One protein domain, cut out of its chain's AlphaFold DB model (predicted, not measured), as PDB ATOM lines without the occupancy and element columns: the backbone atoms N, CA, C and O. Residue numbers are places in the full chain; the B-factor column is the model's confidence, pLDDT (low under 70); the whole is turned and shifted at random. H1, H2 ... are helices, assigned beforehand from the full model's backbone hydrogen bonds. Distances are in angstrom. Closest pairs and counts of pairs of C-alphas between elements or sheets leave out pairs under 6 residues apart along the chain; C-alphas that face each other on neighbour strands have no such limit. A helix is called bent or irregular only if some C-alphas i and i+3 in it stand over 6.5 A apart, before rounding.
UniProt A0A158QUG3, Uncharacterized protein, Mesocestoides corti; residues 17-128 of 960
ATOM      1  N   PRO A  17      -6.357  -0.626 -32.890       56.84
ATOM      2  CA  PRO A  17      -7.093   0.612 -32.652       56.84
ATOM      3  C   PRO A  17      -6.185   1.538 -31.835       56.84
ATOM      4  O   PRO A  17      -5.698   1.127 -30.777       56.84
ATOM      5  N   ALA A  18      -5.917   2.744 -32.340       63.69
ATOM      6  CA  ALA A  18      -4.927   3.644 -31.752       63.69
ATOM      7  C   ALA A  18      -5.207   3.917 -30.265       63.69
ATOM      8  O   ALA A  18      -6.361   3.904 -29.829       63.69
ATOM      9  N   SER A  19      -4.162   4.182 -29.484       61.16
ATOM     10  CA  SER A  19      -4.230   4.431 -28.032       61.16
ATOM     11  C   SER A  19      -5.381   5.361 -27.599       61.16
ATOM     12  O   SER A  19      -6.122   5.048 -26.662       61.16
ATOM     13  N   TRP A  20      -5.623   6.451 -28.333       61.44
ATOM     14  CA  TRP A  20      -6.729   7.379 -28.063       61.44
ATOM     15  C   TRP A  20      -8.132   6.792 -28.352       61.44
ATOM     16  O   TRP A  20      -9.082   7.153 -27.661       61.44
ATOM     17  N   VAL A  21      -8.288   5.860 -29.308       64.56
ATOM     18  CA  VAL A  21      -9.566   5.154 -29.572       64.56
ATOM     19  C   VAL A  21      -9.962   4.360 -28.335       64.56
ATOM     20  O   VAL A  21     -11.109   4.403 -27.901       64.56
ATOM     21  N   ARG A  22      -8.986   3.662 -27.740       64.25
ATOM     22  CA  ARG A  22      -9.184   2.892 -26.506       64.25
ATOM     23  C   ARG A  22      -9.593   3.832 -25.374       64.25
ATOM     24  O   ARG A  22     -10.583   3.552 -24.714       64.25
ATOM     25  N   SER A  23      -8.932   4.988 -25.248       62.88
ATOM     26  CA  SER A  23      -9.312   6.033 -24.286       62.88
ATOM     27  C   SER A  23     -10.718   6.609 -24.514       62.88
ATOM     28  O   SER A  23     -11.381   6.948 -23.541       62.88
ATOM     29  N   LEU A  24     -11.196   6.723 -25.760       65.94
ATOM     30  CA  LEU A  24     -12.565   7.169 -26.060       65.94
ATOM     31  C   LEU A  24     -13.608   6.117 -25.644       65.94
ATOM     32  O   LEU A  24     -14.682   6.471 -25.165       65.94
ATOM     33  N   LEU A  25     -13.285   4.832 -25.829       64.62
ATOM     34  CA  LEU A  25     -14.131   3.696 -25.455       64.62
ATOM     35  C   LEU A  25     -14.105   3.401 -23.942       64.62
ATOM     36  O   LEU A  25     -15.064   2.834 -23.424       64.62
ATOM     37  N   SER A  26     -13.023   3.764 -23.241       60.19
ATOM     38  CA  SER A  26     -12.802   3.442 -21.823       60.19
ATOM     39  C   SER A  26     -13.052   4.591 -20.843       60.19
ATOM     40  O   SER A  26     -13.052   4.341 -19.642       60.19
ATOM     41  N   ASN A  27     -13.204   5.839 -21.303       62.22
ATOM     42  CA  ASN A  27     -13.432   6.989 -20.422       62.22
ATOM     43  C   ASN A  27     -14.928   7.091 -20.045       62.22
ATOM     44  O   ASN A  27     -15.746   7.373 -20.930       62.22
ATOM     45  N   PRO A  28     -15.316   6.863 -18.771       59.28
ATOM     46  CA  PRO A  28     -16.707   6.959 -18.350       59.28
ATOM     47  C   PRO A  28     -17.222   8.401 -18.456       59.28
ATOM     48  O   PRO A  28     -16.491   9.381 -18.319       59.28
ATOM     49  N   CYS A  29     -18.525   8.560 -18.685       61.19
ATOM     50  CA  CYS A  29     -19.126   9.876 -18.933       61.19
ATOM     51  C   CYS A  29     -19.356  10.730 -17.664       61.19
ATOM     52  O   CYS A  29     -19.973  11.793 -17.736       61.19
ATOM     53  N   GLU A  30     -18.780  10.320 -16.531       55.59
ATOM     54  CA  GLU A  30     -18.765  11.018 -15.237       55.59
ATOM     55  C   GLU A  30     -18.321  12.487 -15.352       55.59
ATOM     56  O   GLU A  30     -18.913  13.376 -14.739       55.59
ATOM     57  N   THR A  31     -17.327  12.791 -16.195       57.53
ATOM     58  CA  THR A  31     -16.770  14.152 -16.301       57.53
ATOM     59  C   THR A  31     -17.769  15.178 -16.848       57.53
ATOM     60  O   THR A  31     -17.659  16.358 -16.511       57.53
ATOM     61  N   LEU A  32     -18.772  14.755 -17.633       58.72
ATOM     62  CA  LEU A  32     -19.797  15.645 -18.212       58.72
ATOM     63  C   LEU A  32     -20.604  16.379 -17.144       58.72
ATOM     64  O   LEU A  32     -21.018  17.519 -17.334       58.72
ATOM     65  N   VAL A  33     -20.797  15.696 -16.022       54.56
ATOM     66  CA  VAL A  33     -21.591  16.131 -14.879       54.56
ATOM     67  C   VAL A  33     -20.807  17.119 -13.995       54.56
ATOM     68  O   VAL A  33     -21.396  17.907 -13.261       54.56
ATOM     69  N   SER A  34     -19.475  17.160 -14.117       52.50
ATOM     70  CA  SER A  34     -18.606  18.050 -13.331       52.50
ATOM     71  C   SER A  34     -18.356  19.439 -13.945       52.50
ATOM     72  O   SER A  34     -17.986  20.366 -13.222       52.50
ATOM     73  N   THR A  35     -18.524  19.616 -15.265       57.62
ATOM     74  CA  THR A  35     -18.177  20.881 -15.948       57.62
ATOM     75  C   THR A  35     -19.377  21.837 -16.050       57.62
ATOM     76  O   THR A  35     -20.351  21.473 -16.704       57.62
ATOM     77  N   PRO A  36     -19.314  23.075 -15.513       52.75
ATOM     78  CA  PRO A  36     -20.486  23.947 -15.349       52.75
ATOM     79  C   PRO A  36     -21.030  24.603 -16.627       52.75
ATOM     80  O   PRO A  36     -22.117  25.164 -16.593       52.75
ATOM     81  N   ASN A  37     -20.316  24.540 -17.753       65.56
ATOM     82  CA  ASN A  37     -20.823  25.000 -19.047       65.56
ATOM     83  C   ASN A  37     -20.476  23.982 -20.135       65.56
ATOM     84  O   ASN A  37     -19.306  23.835 -20.505       65.56
ATOM     85  N   ILE A  38     -21.476  23.257 -20.640       71.06
ATOM     86  CA  ILE A  38     -21.290  22.221 -21.664       71.06
ATOM     87  C   ILE A  38     -21.108  22.880 -23.038       71.06
ATOM     88  O   ILE A  38     -20.150  22.570 -23.748       71.06
ATOM     89  N   ILE A  39     -21.952  23.858 -23.368       70.38
ATOM     90  CA  ILE A  39     -21.810  24.734 -24.536       70.38
ATOM     91  C   ILE A  39     -21.537  26.160 -24.057       70.38
ATOM     92  O   ILE A  39     -22.164  26.640 -23.117       70.38
ATOM     93  N   SER A  40     -20.603  26.842 -24.716       70.69
ATOM     94  CA  SER A  40     -20.287  28.251 -24.475       70.69
ATOM     95  C   SER A  40     -19.708  28.887 -25.742       70.69
ATOM     96  O   SER A  40     -19.153  28.194 -26.597       70.69
ATOM     97  N   THR A  41     -19.814  30.210 -25.859       62.56
ATOM     98  CA  THR A  41     -19.108  31.008 -26.877       62.56
ATOM     99  C   THR A  41     -17.598  31.038 -26.607       62.56
ATOM    100  O   THR A  41     -16.791  30.995 -27.535       62.56
ATOM    101  N   PHE A  42     -17.207  31.007 -25.330       66.75
ATOM    102  CA  PHE A  42     -15.827  30.852 -24.873       66.75
ATOM    103  C   PHE A  42     -15.558  29.380 -24.512       66.75
ATOM    104  O   PHE A  42     -16.227  28.846 -23.622       66.75
ATOM    105  N   PRO A  43     -14.620  28.684 -25.178       64.25
ATOM    106  CA  PRO A  43     -14.401  27.261 -24.943       64.25
ATOM    107  C   PRO A  43     -13.699  27.017 -23.597       64.25
ATOM    108  O   PRO A  43     -12.625  27.559 -23.355       64.25
ATOM    109  N   ASP A  44     -14.288  26.159 -22.757       71.06
ATOM    110  CA  ASP A  44     -13.729  25.718 -21.467       71.06
ATOM    111  C   ASP A  44     -12.261  25.255 -21.621       71.06
ATOM    112  O   ASP A  44     -12.020  24.290 -22.359       71.06
ATOM    113  N   PRO A  45     -11.283  25.890 -20.940       74.50
ATOM    114  CA  PRO A  45      -9.866  25.563 -21.092       74.50
ATOM    115  C   PRO A  45      -9.538  24.125 -20.672       74.50
ATOM    116  O   PRO A  45      -8.691  23.493 -21.301       74.50
ATOM    117  N   LEU A  46     -10.239  23.558 -19.684       75.88
ATOM    118  CA  LEU A  46     -10.021  22.176 -19.247       75.88
ATOM    119  C   LEU A  46     -10.506  21.180 -20.308       75.88
ATOM    120  O   LEU A  46      -9.835  20.185 -20.583       75.88
ATOM    121  N   ARG A  47     -11.640  21.467 -20.957       77.06
ATOM    122  CA  ARG A  47     -12.155  20.675 -22.086       77.06
ATOM    123  C   ARG A  47     -11.303  20.845 -23.344       77.06
ATOM    124  O   ARG A  47     -11.067  19.863 -24.041       77.06
ATOM    125  N   VAL A  48     -10.809  22.055 -23.627       79.62
ATOM    126  CA  VAL A  48      -9.829  22.311 -24.700       79.62
ATOM    127  C   VAL A  48      -8.590  21.442 -24.494       79.62
ATOM    128  O   VAL A  48      -8.151  20.779 -25.434       79.62
ATOM    129  N   GLU A  49      -8.061  21.387 -23.272       80.56
ATOM    130  CA  GLU A  49      -6.849  20.625 -22.981       80.56
ATOM    131  C   GLU A  49      -7.091  19.107 -22.986       80.56
ATOM    132  O   GLU A  49      -6.284  18.362 -23.543       80.56
ATOM    133  N   ARG A  50      -8.250  18.623 -22.507       76.44
ATOM    134  CA  ARG A  50      -8.656  17.213 -22.695       76.44
ATOM    135  C   ARG A  50      -8.810  16.832 -24.172       76.44
ATOM    136  O   ARG A  50      -8.462  15.711 -24.540       76.44
ATOM    137  N   VAL A  51      -9.279  17.738 -25.035       79.94
ATOM    138  CA  VAL A  51      -9.363  17.501 -26.490       79.94
ATOM    139  C   VAL A  51      -7.968  17.483 -27.131       79.94
ATOM    140  O   VAL A  51      -7.667  16.552 -27.874       79.94
ATOM    141  N   ARG A  52      -7.087  18.444 -26.808       81.75
ATOM    142  CA  ARG A  52      -5.690  18.483 -27.297       81.75
ATOM    143  C   ARG A  52      -4.893  17.242 -26.900       81.75
ATOM    144  O   ARG A  52      -4.263  16.620 -27.748       81.75
ATOM    145  N   THR A  53      -4.977  16.849 -25.631       81.50
ATOM    146  CA  THR A  53      -4.297  15.661 -25.081       81.50
ATOM    147  C   THR A  53      -4.961  14.335 -25.468       81.50
ATOM    148  O   THR A  53      -4.508  13.283 -25.022       81.50
ATOM    149  N   ARG A  54      -6.012  14.359 -26.308       75.81
ATOM    150  CA  ARG A  54      -6.775  13.187 -26.785       75.81
ATOM    151  C   ARG A  54      -7.416  12.338 -25.667       75.81
ATOM    152  O   ARG A  54      -7.649  11.148 -25.859       75.81
ATOM    153  N   LYS A  55      -7.721  12.952 -24.517       75.19
ATOM    154  CA  LYS A  55      -8.346  12.318 -23.335       75.19
ATOM    155  C   LYS A  55      -9.852  12.591 -23.200       75.19
ATOM    156  O   LYS A  55     -10.515  11.936 -22.399       75.19
ATOM    157  N   ALA A  56     -10.393  13.556 -23.947       75.44
ATOM    158  CA  ALA A  56     -11.813  13.914 -23.907       75.44
ATOM    159  C   ALA A  56     -12.725  12.757 -24.350       75.44
ATOM    160  O   ALA A  56     -12.429  12.074 -25.332       75.44
ATOM    161  N   ASN A  57     -13.862  12.572 -23.671       78.94
ATOM    162  CA  ASN A  57     -14.872  11.592 -24.092       78.94
ATOM    163  C   ASN A  57     -15.703  12.091 -25.300       78.94
ATOM    164  O   ASN A  57     -15.609  13.253 -25.711       78.94
ATOM    165  N   LEU A  58     -16.537  11.218 -25.886       82.06
ATOM    166  CA  LEU A  58     -17.333  11.531 -27.086       82.06
ATOM    167  C   LEU A  58     -18.200  12.791 -26.917       82.06
ATOM    168  O   LEU A  58     -18.257  13.631 -27.818       82.06
ATOM    169  N   PHE A  59     -18.874  12.931 -25.778       83.00
ATOM    170  CA  PHE A  59     -19.780  14.047 -25.527       83.00
ATOM    171  C   PHE A  59     -19.012  15.335 -25.239       83.00
ATOM    172  O   PHE A  59     -19.406  16.386 -25.737       83.00
ATOM    173  N   GLU A  60     -17.876  15.280 -24.543       80.56
ATOM    174  CA  GLU A  60     -16.976  16.430 -24.391       80.56
ATOM    175  C   GLU A  60     -16.456  16.926 -25.743       80.56
ATOM    176  O   GLU A  60     -16.512  18.125 -26.019       80.56
ATOM    177  N   LEU A  61     -16.016  16.014 -26.616       83.50
ATOM    178  CA  LEU A  61     -15.572  16.335 -27.972       83.50
ATOM    179  C   LEU A  61     -16.708  16.966 -28.794       83.50
ATOM    180  O   LEU A  61     -16.516  18.008 -29.423       83.50
ATOM    181  N   ARG A  62     -17.917  16.388 -28.747       86.69
ATOM    182  CA  ARG A  62     -19.121  16.924 -29.408       86.69
ATOM    183  C   ARG A  62     -19.498  18.311 -28.879       86.69
ATOM    184  O   ARG A  62     -19.815  19.196 -29.673       86.69
ATOM    185  N   SER A  63     -19.390  18.525 -27.571       85.25
ATOM    186  CA  SER A  63     -19.671  19.804 -26.900       85.25
ATOM    187  C   SER A  63     -18.637  20.876 -27.241       85.25
ATOM    188  O   SER A  63     -18.989  22.022 -27.517       85.25
ATOM    189  N   HIS A  64     -17.353  20.508 -27.286       84.38
ATOM    190  CA  HIS A  64     -16.274  21.382 -27.741       84.38
ATOM    191  C   HIS A  64     -16.466  21.787 -29.211       84.38
ATOM    192  O   HIS A  64     -16.398  22.972 -29.532       84.38
ATOM    193  N   ILE A  65     -16.776  20.832 -30.097       87.38
ATOM    194  CA  ILE A  65     -17.076  21.105 -31.510       87.38
ATOM    195  C   ILE A  65     -18.270  22.061 -31.640       87.38
ATOM    196  O   ILE A  65     -18.193  23.014 -32.415       87.38
ATOM    197  N   LEU A  66     -19.347  21.856 -30.875       88.19
ATOM    198  CA  LEU A  66     -20.522  22.731 -30.901       88.19
ATOM    199  C   LEU A  66     -20.217  24.130 -30.347       88.19
ATOM    200  O   LEU A  66     -20.639  25.113 -30.943       88.19
ATOM    201  N   SER A  67     -19.407  24.235 -29.291       86.44
ATOM    202  CA  SER A  67     -18.933  25.515 -28.735       86.44
ATOM    203  C   SER A  67     -18.084  26.292 -29.754       86.44
ATOM    204  O   SER A  67     -18.292  27.483 -29.975       86.44
ATOM    205  N   ARG A  68     -17.169  25.613 -30.465       85.88
ATOM    206  CA  ARG A  68     -16.363  26.220 -31.541       85.88
ATOM    207  C   ARG A  68     -17.203  26.597 -32.766       85.88
ATOM    208  O   ARG A  68     -16.935  27.634 -33.365       85.88
ATOM    209  N   GLN A  69     -18.225  25.813 -33.121       87.00
ATOM    210  CA  GLN A  69     -19.197  26.197 -34.155       87.00
ATOM    211  C   GLN A  69     -20.028  27.407 -33.720       87.00
ATOM    212  O   GLN A  69     -20.236  28.307 -34.522       87.00
ATOM    213  N   CYS A  70     -20.453  27.465 -32.458       85.50
ATOM    214  CA  CYS A  70     -21.204  28.580 -31.897       85.50
ATOM    215  C   CYS A  70     -20.403  29.889 -31.948       85.50
ATOM    216  O   CYS A  70     -20.885  30.878 -32.494       85.50
ATOM    217  N   ALA A  71     -19.156  29.866 -31.469       84.56
ATOM    218  CA  ALA A  71     -18.240  31.004 -31.543       84.56
ATOM    219  C   ALA A  71     -18.006  31.475 -32.991       84.56
ATOM    220  O   ALA A  71     -18.026  32.671 -33.263       84.56
ATOM    221  N   LEU A  72     -17.842  30.537 -33.934       87.44
ATOM    222  CA  LEU A  72     -17.685  30.852 -35.356       87.44
ATOM    223  C   LEU A  72     -18.953  31.484 -35.952       87.44
ATOM    224  O   LEU A  72     -18.852  32.461 -36.685       87.44
ATOM    225  N   LEU A  73     -20.140  30.946 -35.651       86.56
ATOM    226  CA  LEU A  73     -21.413  31.480 -36.149       86.56
ATOM    227  C   LEU A  73     -21.704  32.874 -35.584       86.56
ATOM    228  O   LEU A  73     -22.190  33.721 -36.324       86.56
ATOM    229  N   GLN A  74     -21.360  33.139 -34.321       83.12
ATOM    230  CA  GLN A  74     -21.461  34.480 -33.743       83.12
ATOM    231  C   GLN A  74     -20.468  35.453 -34.402       83.12
ATOM    232  O   GLN A  74     -20.859  36.538 -34.815       83.12
ATOM    233  N   ALA A  75     -19.206  35.046 -34.585       83.88
ATOM    234  CA  ALA A  75     -18.176  35.861 -35.241       83.88
ATOM    235  C   ALA A  75     -18.379  36.055 -36.761       83.88
ATOM    236  O   ALA A  75     -17.634  36.805 -37.382       83.88
ATOM    237  N   THR A  76     -19.359  35.376 -37.370       86.94
ATOM    238  CA  THR A  76     -19.704  35.490 -38.801       86.94
ATOM    239  C   THR A  76     -21.153  35.930 -39.039       86.94
ATOM    240  O   THR A  76     -21.647  35.779 -40.153       86.94
ATOM    241  N   ASP A  77     -21.832  36.445 -38.005       81.06
ATOM    242  CA  ASP A  77     -23.234  36.903 -38.019       81.06
ATOM    243  C   ASP A  77     -24.239  35.883 -38.605       81.06
ATOM    244  O   ASP A  77     -25.205  36.195 -39.298       81.06
ATOM    245  N   ARG A  78     -23.992  34.595 -38.337       82.94
ATOM    246  CA  ARG A  78     -24.791  33.446 -38.807       82.94
ATOM    247  C   ARG A  78     -25.428  32.676 -37.655       82.94
ATOM    248  O   ARG A  78     -25.669  31.471 -37.755       82.94
ATOM    249  N   ILE A  79     -25.729  33.366 -36.554       81.81
ATOM    250  CA  ILE A  79     -26.323  32.767 -35.349       81.81
ATOM    251  C   ILE A  79     -27.647  32.029 -35.644       81.81
ATOM    252  O   ILE A  79     -27.938  31.024 -35.000       81.81
ATOM    253  N   ALA A  80     -28.366  32.430 -36.701       80.25
ATOM    254  CA  ALA A  80     -29.532  31.751 -37.278       80.25
ATOM    255  C   ALA A  80     -29.342  30.238 -37.535       80.25
ATOM    256  O   ALA A  80     -30.302  29.470 -37.493       80.25
ATOM    257  N   GLU A  81     -28.114  29.779 -37.804       84.50
ATOM    258  CA  GLU A  81     -27.826  28.356 -38.023       84.50
ATOM    259  C   GLU A  81     -27.585  27.561 -36.731       84.50
ATOM    260  O   GLU A  81     -27.540  26.327 -36.776       84.50
ATOM    261  N   LEU A  82     -27.400  28.220 -35.585       87.69
ATOM    262  CA  LEU A  82     -26.992  27.564 -34.342       87.69
ATOM    263  C   LEU A  82     -27.982  26.465 -33.890       87.69
ATOM    264  O   LEU A  82     -27.508  25.355 -33.613       87.69
ATOM    265  N   PRO A  83     -29.320  26.663 -33.917       87.88
ATOM    266  CA  PRO A  83     -30.270  25.598 -33.591       87.88
ATOM    267  C   PRO A  83     -30.115  24.354 -34.485       87.88
ATOM    268  O   PRO A  83     -30.066  23.223 -33.994       87.88
ATOM    269  N   LEU A  84     -29.927  24.549 -35.797       87.56
ATOM    270  CA  LEU A  84     -29.675  23.474 -36.765       87.56
ATOM    271  C   LEU A  84     -28.374  22.711 -36.456       87.56
ATOM    272  O   LEU A  84     -28.334  21.479 -36.559       87.56
ATOM    273  N   ARG A  85     -27.296  23.418 -36.086       89.25
ATOM    274  CA  ARG A  85     -26.010  22.791 -35.726       89.25
ATOM    275  C   ARG A  85     -26.114  21.987 -34.427       89.25
ATOM    276  O   ARG A  85     -25.559  20.885 -34.360       89.25
ATOM    277  N   ALA A  86     -26.866  22.469 -33.441       89.69
ATOM    278  CA  ALA A  86     -27.087  21.767 -32.180       89.69
ATOM    279  C   ALA A  86     -27.950  20.509 -32.342       89.69
ATOM    280  O   ALA A  86     -27.509  19.433 -31.943       89.69
ATOM    281  N   VAL A  87     -29.113  20.587 -33.009       89.19
ATOM    282  CA  VAL A  87     -29.972  19.409 -33.269       89.19
ATOM    283  C   VAL A  87     -29.198  18.315 -34.009       89.19
ATOM    284  O   VAL A  87     -29.283  17.137 -33.651       89.19
ATOM    285  N   ARG A  88     -28.382  18.695 -35.005       89.69
ATOM    286  CA  ARG A  88     -27.477  17.769 -35.703       89.69
ATOM    287  C   ARG A  88     -26.420  17.177 -34.769       89.69
ATOM    288  O   ARG A  88     -26.193  15.974 -34.824       89.69
ATOM    289  N   THR A  89     -25.791  17.982 -33.914       89.31
ATOM    290  CA  THR A  89     -24.727  17.511 -33.010       89.31
ATOM    291  C   THR A  89     -25.256  16.574 -31.928       89.31
ATOM    292  O   THR A  89     -24.648  15.530 -31.706       89.31
ATOM    293  N   ILE A  90     -26.409  16.887 -31.328       88.31
ATOM    294  CA  ILE A  90     -27.102  16.023 -30.363       88.31
ATOM    295  C   ILE A  90     -27.468  14.691 -31.029       88.31
ATOM    296  O   ILE A  90     -27.060  13.634 -30.554       88.31
ATOM    297  N   ARG A  91     -28.149  14.724 -32.187       87.50
ATOM    298  CA  ARG A  91     -28.536  13.505 -32.922       87.50
ATOM    299  C   ARG A  91     -27.333  12.648 -33.334       87.50
ATOM    300  O   ARG A  91     -27.452  11.426 -33.343       87.50
ATOM    301  N   LEU A  92     -26.205  13.265 -33.694       86.62
ATOM    302  CA  LEU A  92     -24.976  12.543 -34.024       86.62
ATOM    303  C   LEU A  92     -24.331  11.922 -32.783       86.62
ATOM    304  O   LEU A  92     -23.984  10.751 -32.839       86.62
ATOM    305  N   ALA A  93     -24.242  12.639 -31.658       85.88
ATOM    306  CA  ALA A  93     -23.694  12.095 -30.415       85.88
ATOM    307  C   ALA A  93     -24.487  10.869 -29.918       85.88
ATOM    308  O   ALA A  93     -23.890   9.824 -29.682       85.88
ATOM    309  N   SER A  94     -25.824  10.953 -29.863       83.75
ATOM    310  CA  SER A  94     -26.707   9.841 -29.453       83.75
ATOM    311  C   SER A  94     -26.791   8.687 -30.468       83.75
ATOM    312  O   SER A  94     -27.341   7.626 -30.163       83.75
ATOM    313  N   LYS A  95     -26.307   8.885 -31.703       83.31
ATOM    314  CA  LYS A  95     -26.099   7.785 -32.652       83.31
ATOM    315  C   LYS A  95     -24.721   7.164 -32.443       83.31
ATOM    316  O   LYS A  95     -24.630   5.966 -32.225       83.31
ATOM    317  N   GLU A  96     -23.671   7.977 -32.451       83.38
ATOM    318  CA  GLU A  96     -22.284   7.533 -32.311       83.38
ATOM    319  C   GLU A  96     -22.042   6.795 -30.986       83.38
ATOM    320  O   GLU A  96     -21.321   5.805 -30.985       83.38
ATOM    321  N   SER A  97     -22.696   7.178 -29.884       81.38
ATOM    322  CA  SER A  97     -22.605   6.438 -28.616       81.38
ATOM    323  C   SER A  97     -23.181   5.018 -28.694       81.38
ATOM    324  O   SER A  97     -22.639   4.115 -28.059       81.38
ATOM    325  N   ARG A  98     -24.243   4.808 -29.487       78.81
ATOM    326  CA  ARG A  98     -24.865   3.492 -29.717       78.81
ATOM    327  C   ARG A  98     -24.086   2.672 -30.743       78.81
ATOM    328  O   ARG A  98     -23.760   1.522 -30.467       78.81
ATOM    329  N   ASP A  99     -23.712   3.278 -31.870       78.00
ATOM    330  CA  ASP A  99     -22.892   2.651 -32.916       78.00
ATOM    331  C   ASP A  99     -21.535   2.160 -32.356       78.00
ATOM    332  O   ASP A  99     -21.069   1.082 -32.719       78.00
ATOM    333  N   LEU A 100     -20.920   2.923 -31.438       76.19
ATOM    334  CA  LEU A 100     -19.667   2.575 -30.748       76.19
ATOM    335  C   LEU A 100     -19.865   1.737 -29.469       76.19
ATOM    336  O   LEU A 100     -18.877   1.375 -28.832       76.19
ATOM    337  N   LYS A 101     -21.113   1.437 -29.077       75.12
ATOM    338  CA  LYS A 101     -21.483   0.690 -27.855       75.12
ATOM    339  C   LYS A 101     -20.810   1.214 -26.573       75.12
ATOM    340  O   LYS A 101     -20.336   0.437 -25.744       75.12
ATOM    341  N   LEU A 102     -20.756   2.539 -26.414       74.38
ATOM    342  CA  LEU A 102     -20.162   3.179 -25.237       74.38
ATOM    343  C   LEU A 102     -20.968   2.871 -23.967       74.38
ATOM    344  O   LEU A 102     -22.196   2.955 -23.965       74.38
ATOM    345  N   ARG A 103     -20.270   2.603 -22.856       68.00
ATOM    346  CA  ARG A 103     -20.879   2.508 -21.519       68.00
ATOM    347  C   ARG A 103     -21.173   3.914 -20.983       68.00
ATOM    348  O   ARG A 103     -20.334   4.534 -20.338       68.00
ATOM    349  N   VAL A 104     -22.364   4.413 -21.294       70.19
ATOM    350  CA  VAL A 104     -22.890   5.722 -20.873       70.19
ATOM    351  C   VAL A 104     -24.134   5.461 -20.033       70.19
ATOM    352  O   VAL A 104     -24.984   4.689 -20.477       70.19
ATOM    353  N   SER A 105     -24.290   6.082 -18.858       73.94
ATOM    354  CA  SER A 105     -25.577   5.961 -18.161       73.94
ATOM    355  C   SER A 105     -26.655   6.723 -18.952       73.94
ATOM    356  O   SER A 105     -26.382   7.829 -19.440       73.94
ATOM    357  N   PRO A 106     -27.888   6.200 -19.084       75.06
ATOM    358  CA  PRO A 106     -28.951   6.930 -19.771       75.06
ATOM    359  C   PRO A 106     -29.194   8.308 -19.136       75.06
ATOM    360  O   PRO A 106     -29.321   9.303 -19.842       75.06
ATOM    361  N   SER A 107     -29.124   8.402 -17.805       73.56
ATOM    362  CA  SER A 107     -29.208   9.662 -17.058       73.56
ATOM    363  C   SER A 107     -28.158  10.708 -17.477       73.56
ATOM    364  O   SER A 107     -28.517  11.867 -17.685       73.56
ATOM    365  N   GLN A 108     -26.895  10.322 -17.708       76.62
ATOM    366  CA  GLN A 108     -25.855  11.222 -18.234       76.62
ATOM    367  C   GLN A 108     -26.163  11.674 -19.672       76.62
ATOM    368  O   GLN A 108     -25.971  12.846 -20.004       76.62
ATOM    369  N   LEU A 109     -26.685  10.777 -20.519       80.50
ATOM    370  CA  LEU A 109     -27.090  11.095 -21.894       80.50
ATOM    371  C   LEU A 109     -28.268  12.085 -21.936       80.50
ATOM    372  O   LEU A 109     -28.250  13.030 -22.733       80.50
ATOM    373  N   TYR A 110     -29.275  11.904 -21.077       83.00
ATOM    374  CA  TYR A 110     -30.414  12.820 -20.977       83.00
ATOM    375  C   TYR A 110     -30.010  14.160 -20.380       83.00
ATOM    376  O   TYR A 110     -30.375  15.194 -20.936       83.00
ATOM    377  N   PHE A 111     -29.167  14.170 -19.346       79.81
ATOM    378  CA  PHE A 111     -28.633  15.407 -18.781       79.81
ATOM    379  C   PHE A 111     -27.846  16.224 -19.807       79.81
ATOM    380  O   PHE A 111     -28.118  17.411 -20.008       79.81
ATOM    381  N   TRP A 112     -26.933  15.573 -20.532       83.44
ATOM    382  CA  TRP A 112     -26.183  16.208 -21.610       83.44
ATOM    383  C   TRP A 112     -27.112  16.757 -22.703       83.44
ATOM    384  O   TRP A 112     -26.941  17.895 -23.141       83.44
ATOM    385  N   THR A 113     -28.130  15.990 -23.106       86.06
ATOM    386  CA  THR A 113     -29.121  16.395 -24.119       86.06
ATOM    387  C   THR A 113     -29.956  17.598 -23.668       86.06
ATOM    388  O   THR A 113     -30.175  18.524 -24.456       86.06
ATOM    389  N   PHE A 114     -30.393  17.612 -22.407       84.75
ATOM    390  CA  PHE A 114     -31.171  18.685 -21.790       84.75
ATOM    391  C   PHE A 114     -30.370  19.991 -21.742       84.75
ATOM    392  O   PHE A 114     -30.758  20.981 -22.369       84.75
ATOM    393  N   ILE A 115     -29.200  19.971 -21.096       79.75
ATOM    394  CA  ILE A 115     -28.346  21.155 -20.938       79.75
ATOM    395  C   ILE A 115     -27.829  21.660 -22.290       79.75
ATOM    396  O   ILE A 115     -27.865  22.865 -22.529       79.75
ATOM    397  N   CYS A 116     -27.438  20.780 -23.223       84.12
ATOM    398  CA  CYS A 116     -27.056  21.212 -24.571       84.12
ATOM    399  C   CYS A 116     -28.199  21.915 -25.309       84.12
ATOM    400  O   CYS A 116     -27.960  22.893 -26.018       84.12
ATOM    401  N   SER A 117     -29.439  21.447 -25.150       87.12
ATOM    402  CA  SER A 117     -30.592  22.083 -25.793       87.12
ATOM    403  C   SER A 117     -30.835  23.480 -25.214       87.12
ATOM    404  O   SER A 117     -30.896  24.449 -25.970       87.12
ATOM    405  N   LEU A 118     -30.868  23.611 -23.883       81.31
ATOM    406  CA  LEU A 118     -31.104  24.891 -23.204       81.31
ATOM    407  C   LEU A 118     -29.969  25.909 -23.404       81.31
ATOM    408  O   LEU A 118     -30.242  27.073 -23.690       81.31
ATOM    409  N   GLN A 119     -28.703  25.490 -23.316       79.88
ATOM    410  CA  GLN A 119     -27.561  26.385 -23.545       79.88
ATOM    411  C   GLN A 119     -27.481  26.845 -25.008       79.88
ATOM    412  O   GLN A 119     -27.152  28.001 -25.262       79.88
ATOM    413  N   THR A 120     -27.855  25.996 -25.974       84.81
ATOM    414  CA  THR A 120     -27.981  26.427 -27.378       84.81
ATOM    415  C   THR A 120     -29.053  27.505 -27.531       84.81
ATOM    416  O   THR A 120     -28.796  28.530 -28.161       84.81
ATOM    417  N   LEU A 121     -30.244  27.283 -26.962       82.31
ATOM    418  CA  LEU A 121     -31.373  28.211 -27.052       82.31
ATOM    419  C   LEU A 121     -31.035  29.575 -26.429       82.31
ATOM    420  O   LEU A 121     -31.310  30.606 -27.040       82.31
ATOM    421  N   GLU A 122     -30.362  29.596 -25.273       77.19
ATOM    422  CA  GLU A 122     -29.905  30.841 -24.644       77.19
ATOM    423  C   GLU A 122     -28.866  31.584 -25.491       77.19
ATOM    424  O   GLU A 122     -28.977  32.796 -25.668       77.19
ATOM    425  N   ILE A 123     -27.864  30.895 -26.048       77.88
ATOM    426  CA  ILE A 123     -26.836  31.571 -26.852       77.88
ATOM    427  C   ILE A 123     -27.417  32.070 -28.184       77.88
ATOM    428  O   ILE A 123     -27.102  33.183 -28.604       77.88
ATOM    429  N   PHE A 124     -28.320  31.310 -28.814       80.69
ATOM    430  CA  PHE A 124     -29.060  31.752 -30.002       80.69
ATOM    431  C   PHE A 124     -29.859  33.035 -29.719       80.69
ATOM    432  O   PHE A 124     -29.750  34.017 -30.454       80.69
ATOM    433  N   ARG A 125     -30.588  33.058 -28.600       73.19
ATOM    434  CA  ARG A 125     -31.378  34.204 -28.140       73.19
ATOM    435  C   ARG A 125     -30.515  35.415 -27.758       73.19
ATOM    436  O   ARG A 125     -30.889  36.535 -28.081       73.19
ATOM    437  N   ARG A 126     -29.364  35.221 -27.097       73.69
ATOM    438  CA  ARG A 126     -28.409  36.306 -26.773       73.69
ATOM    439  C   ARG A 126     -27.723  36.877 -28.012       73.69
ATOM    440  O   ARG A 126     -27.477  38.076 -28.060       73.69
ATOM    441  N   GLY A 127     -27.391  36.027 -28.981       68.19
ATOM    442  CA  GLY A 127     -26.716  36.432 -30.212       68.19
ATOM    443  C   GLY A 127     -27.629  37.094 -31.248       68.19
ATOM    444  O   GLY A 127     -27.113  37.614 -32.229       68.19
ATOM    445  N   THR A 128     -28.952  37.093 -31.045       68.88
ATOM    446  CA  THR A 128     -29.920  37.668 -31.991       68.88
ATOM    447  C   THR A 128     -30.558  38.941 -31.409       68.88
ATOM    448  O   THR A 128     -31.196  38.867 -30.356       68.88
TER     449      THR A 128
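This is residues 17 to 128 of the 960 residues of an uncharacterized protein of Mesocestoides corti (UniProt A0A158QUG3). Look first for three long helices, H4, H5 and H6, side by side in an up-and-down bundle, their centres making a triangle. Three short helices, H1, H2 and H3, come before them in the printed part: H3 packs steeply on H4, H2 lies near H4 and H6 on the side away from H5, and H1 sits at one end, near where H4 begins. You have 112 residues with six named helices, H1 to H6 in order, and no named strand; the class is all helix. The whole is compact, with a radius of gyration of the C-alphas of 13.8 A, and elongated, with spans of 41 by 26 by 24 A.

Start at H1, residues 19 to 26, which is close but not clearly touching H4, residues 58 to 75; their closest C-alphas, of Leu 24 and Leu 58, are 6.5 A apart, and their lines are about perpendicular at 75 degrees. Next comes H2, residues 31 to 34, which only just touches residues 108 to 112 of H6, residues 106 to 127, with 3 pairs of C-alphas within 8 A, the closest being Leu 32 and Trp 112 at 7.3 A. Then H3, residues 45 to 52, touches H4 at its residues 60 to 64 alone, closest at the C-alphas of Val 51 and Leu 61, 6.5 A; they run opposite ways at a steep tilt of 68 degrees, only just short of about perpendicular. H4 and H5, residues 79 to 99, form a helical hairpin with a shallow tilt of 12 degrees, and their closest C-alphas, of Leu 73 and Ile 79, are 5.1 A apart. H5 and H6 form a second helical hairpin, also at 12 degrees, closest at the C-alphas of Ile 79 and Phe 124, 6.1 A. H4 and H6 run the same way at 5 degrees and only just touch, with 3 pairs of C-alphas within 8 A, the closest being Gln 74 and Gly 127 at 6.6 A. H1 and H3 are apart. In H1, H3, H4 and H6 every O i to N i+4 pair is within hydrogen-bond range; in H5 14 of 17 are, and H2 is too short for such a pair.

Find C-alpha 19 at (-4.230, 4.431, -28.032), where H1 begins. Go on to C-alpha 58 at (-17.333, 11.531, -27.086); from there H4 runs 25.7 A to C-alpha 75. H5 runs 30.4 A and is irregular, with C-alphas 80 and 83 7.2 A apart. H6, 31.4 A long, ends at C-alpha 127 at (-26.716, 36.432, -30.212).

The two C-alphas farthest apart are those of Pro 17 and Thr 128, 43.5 A. The printed part has no cut, and no link between helices is long. Check the B-factor column: mean pLDDT of the printed part is 76.7, and residues 17 to 37, 41 to 43, 103 and 127 to 128 are under 70.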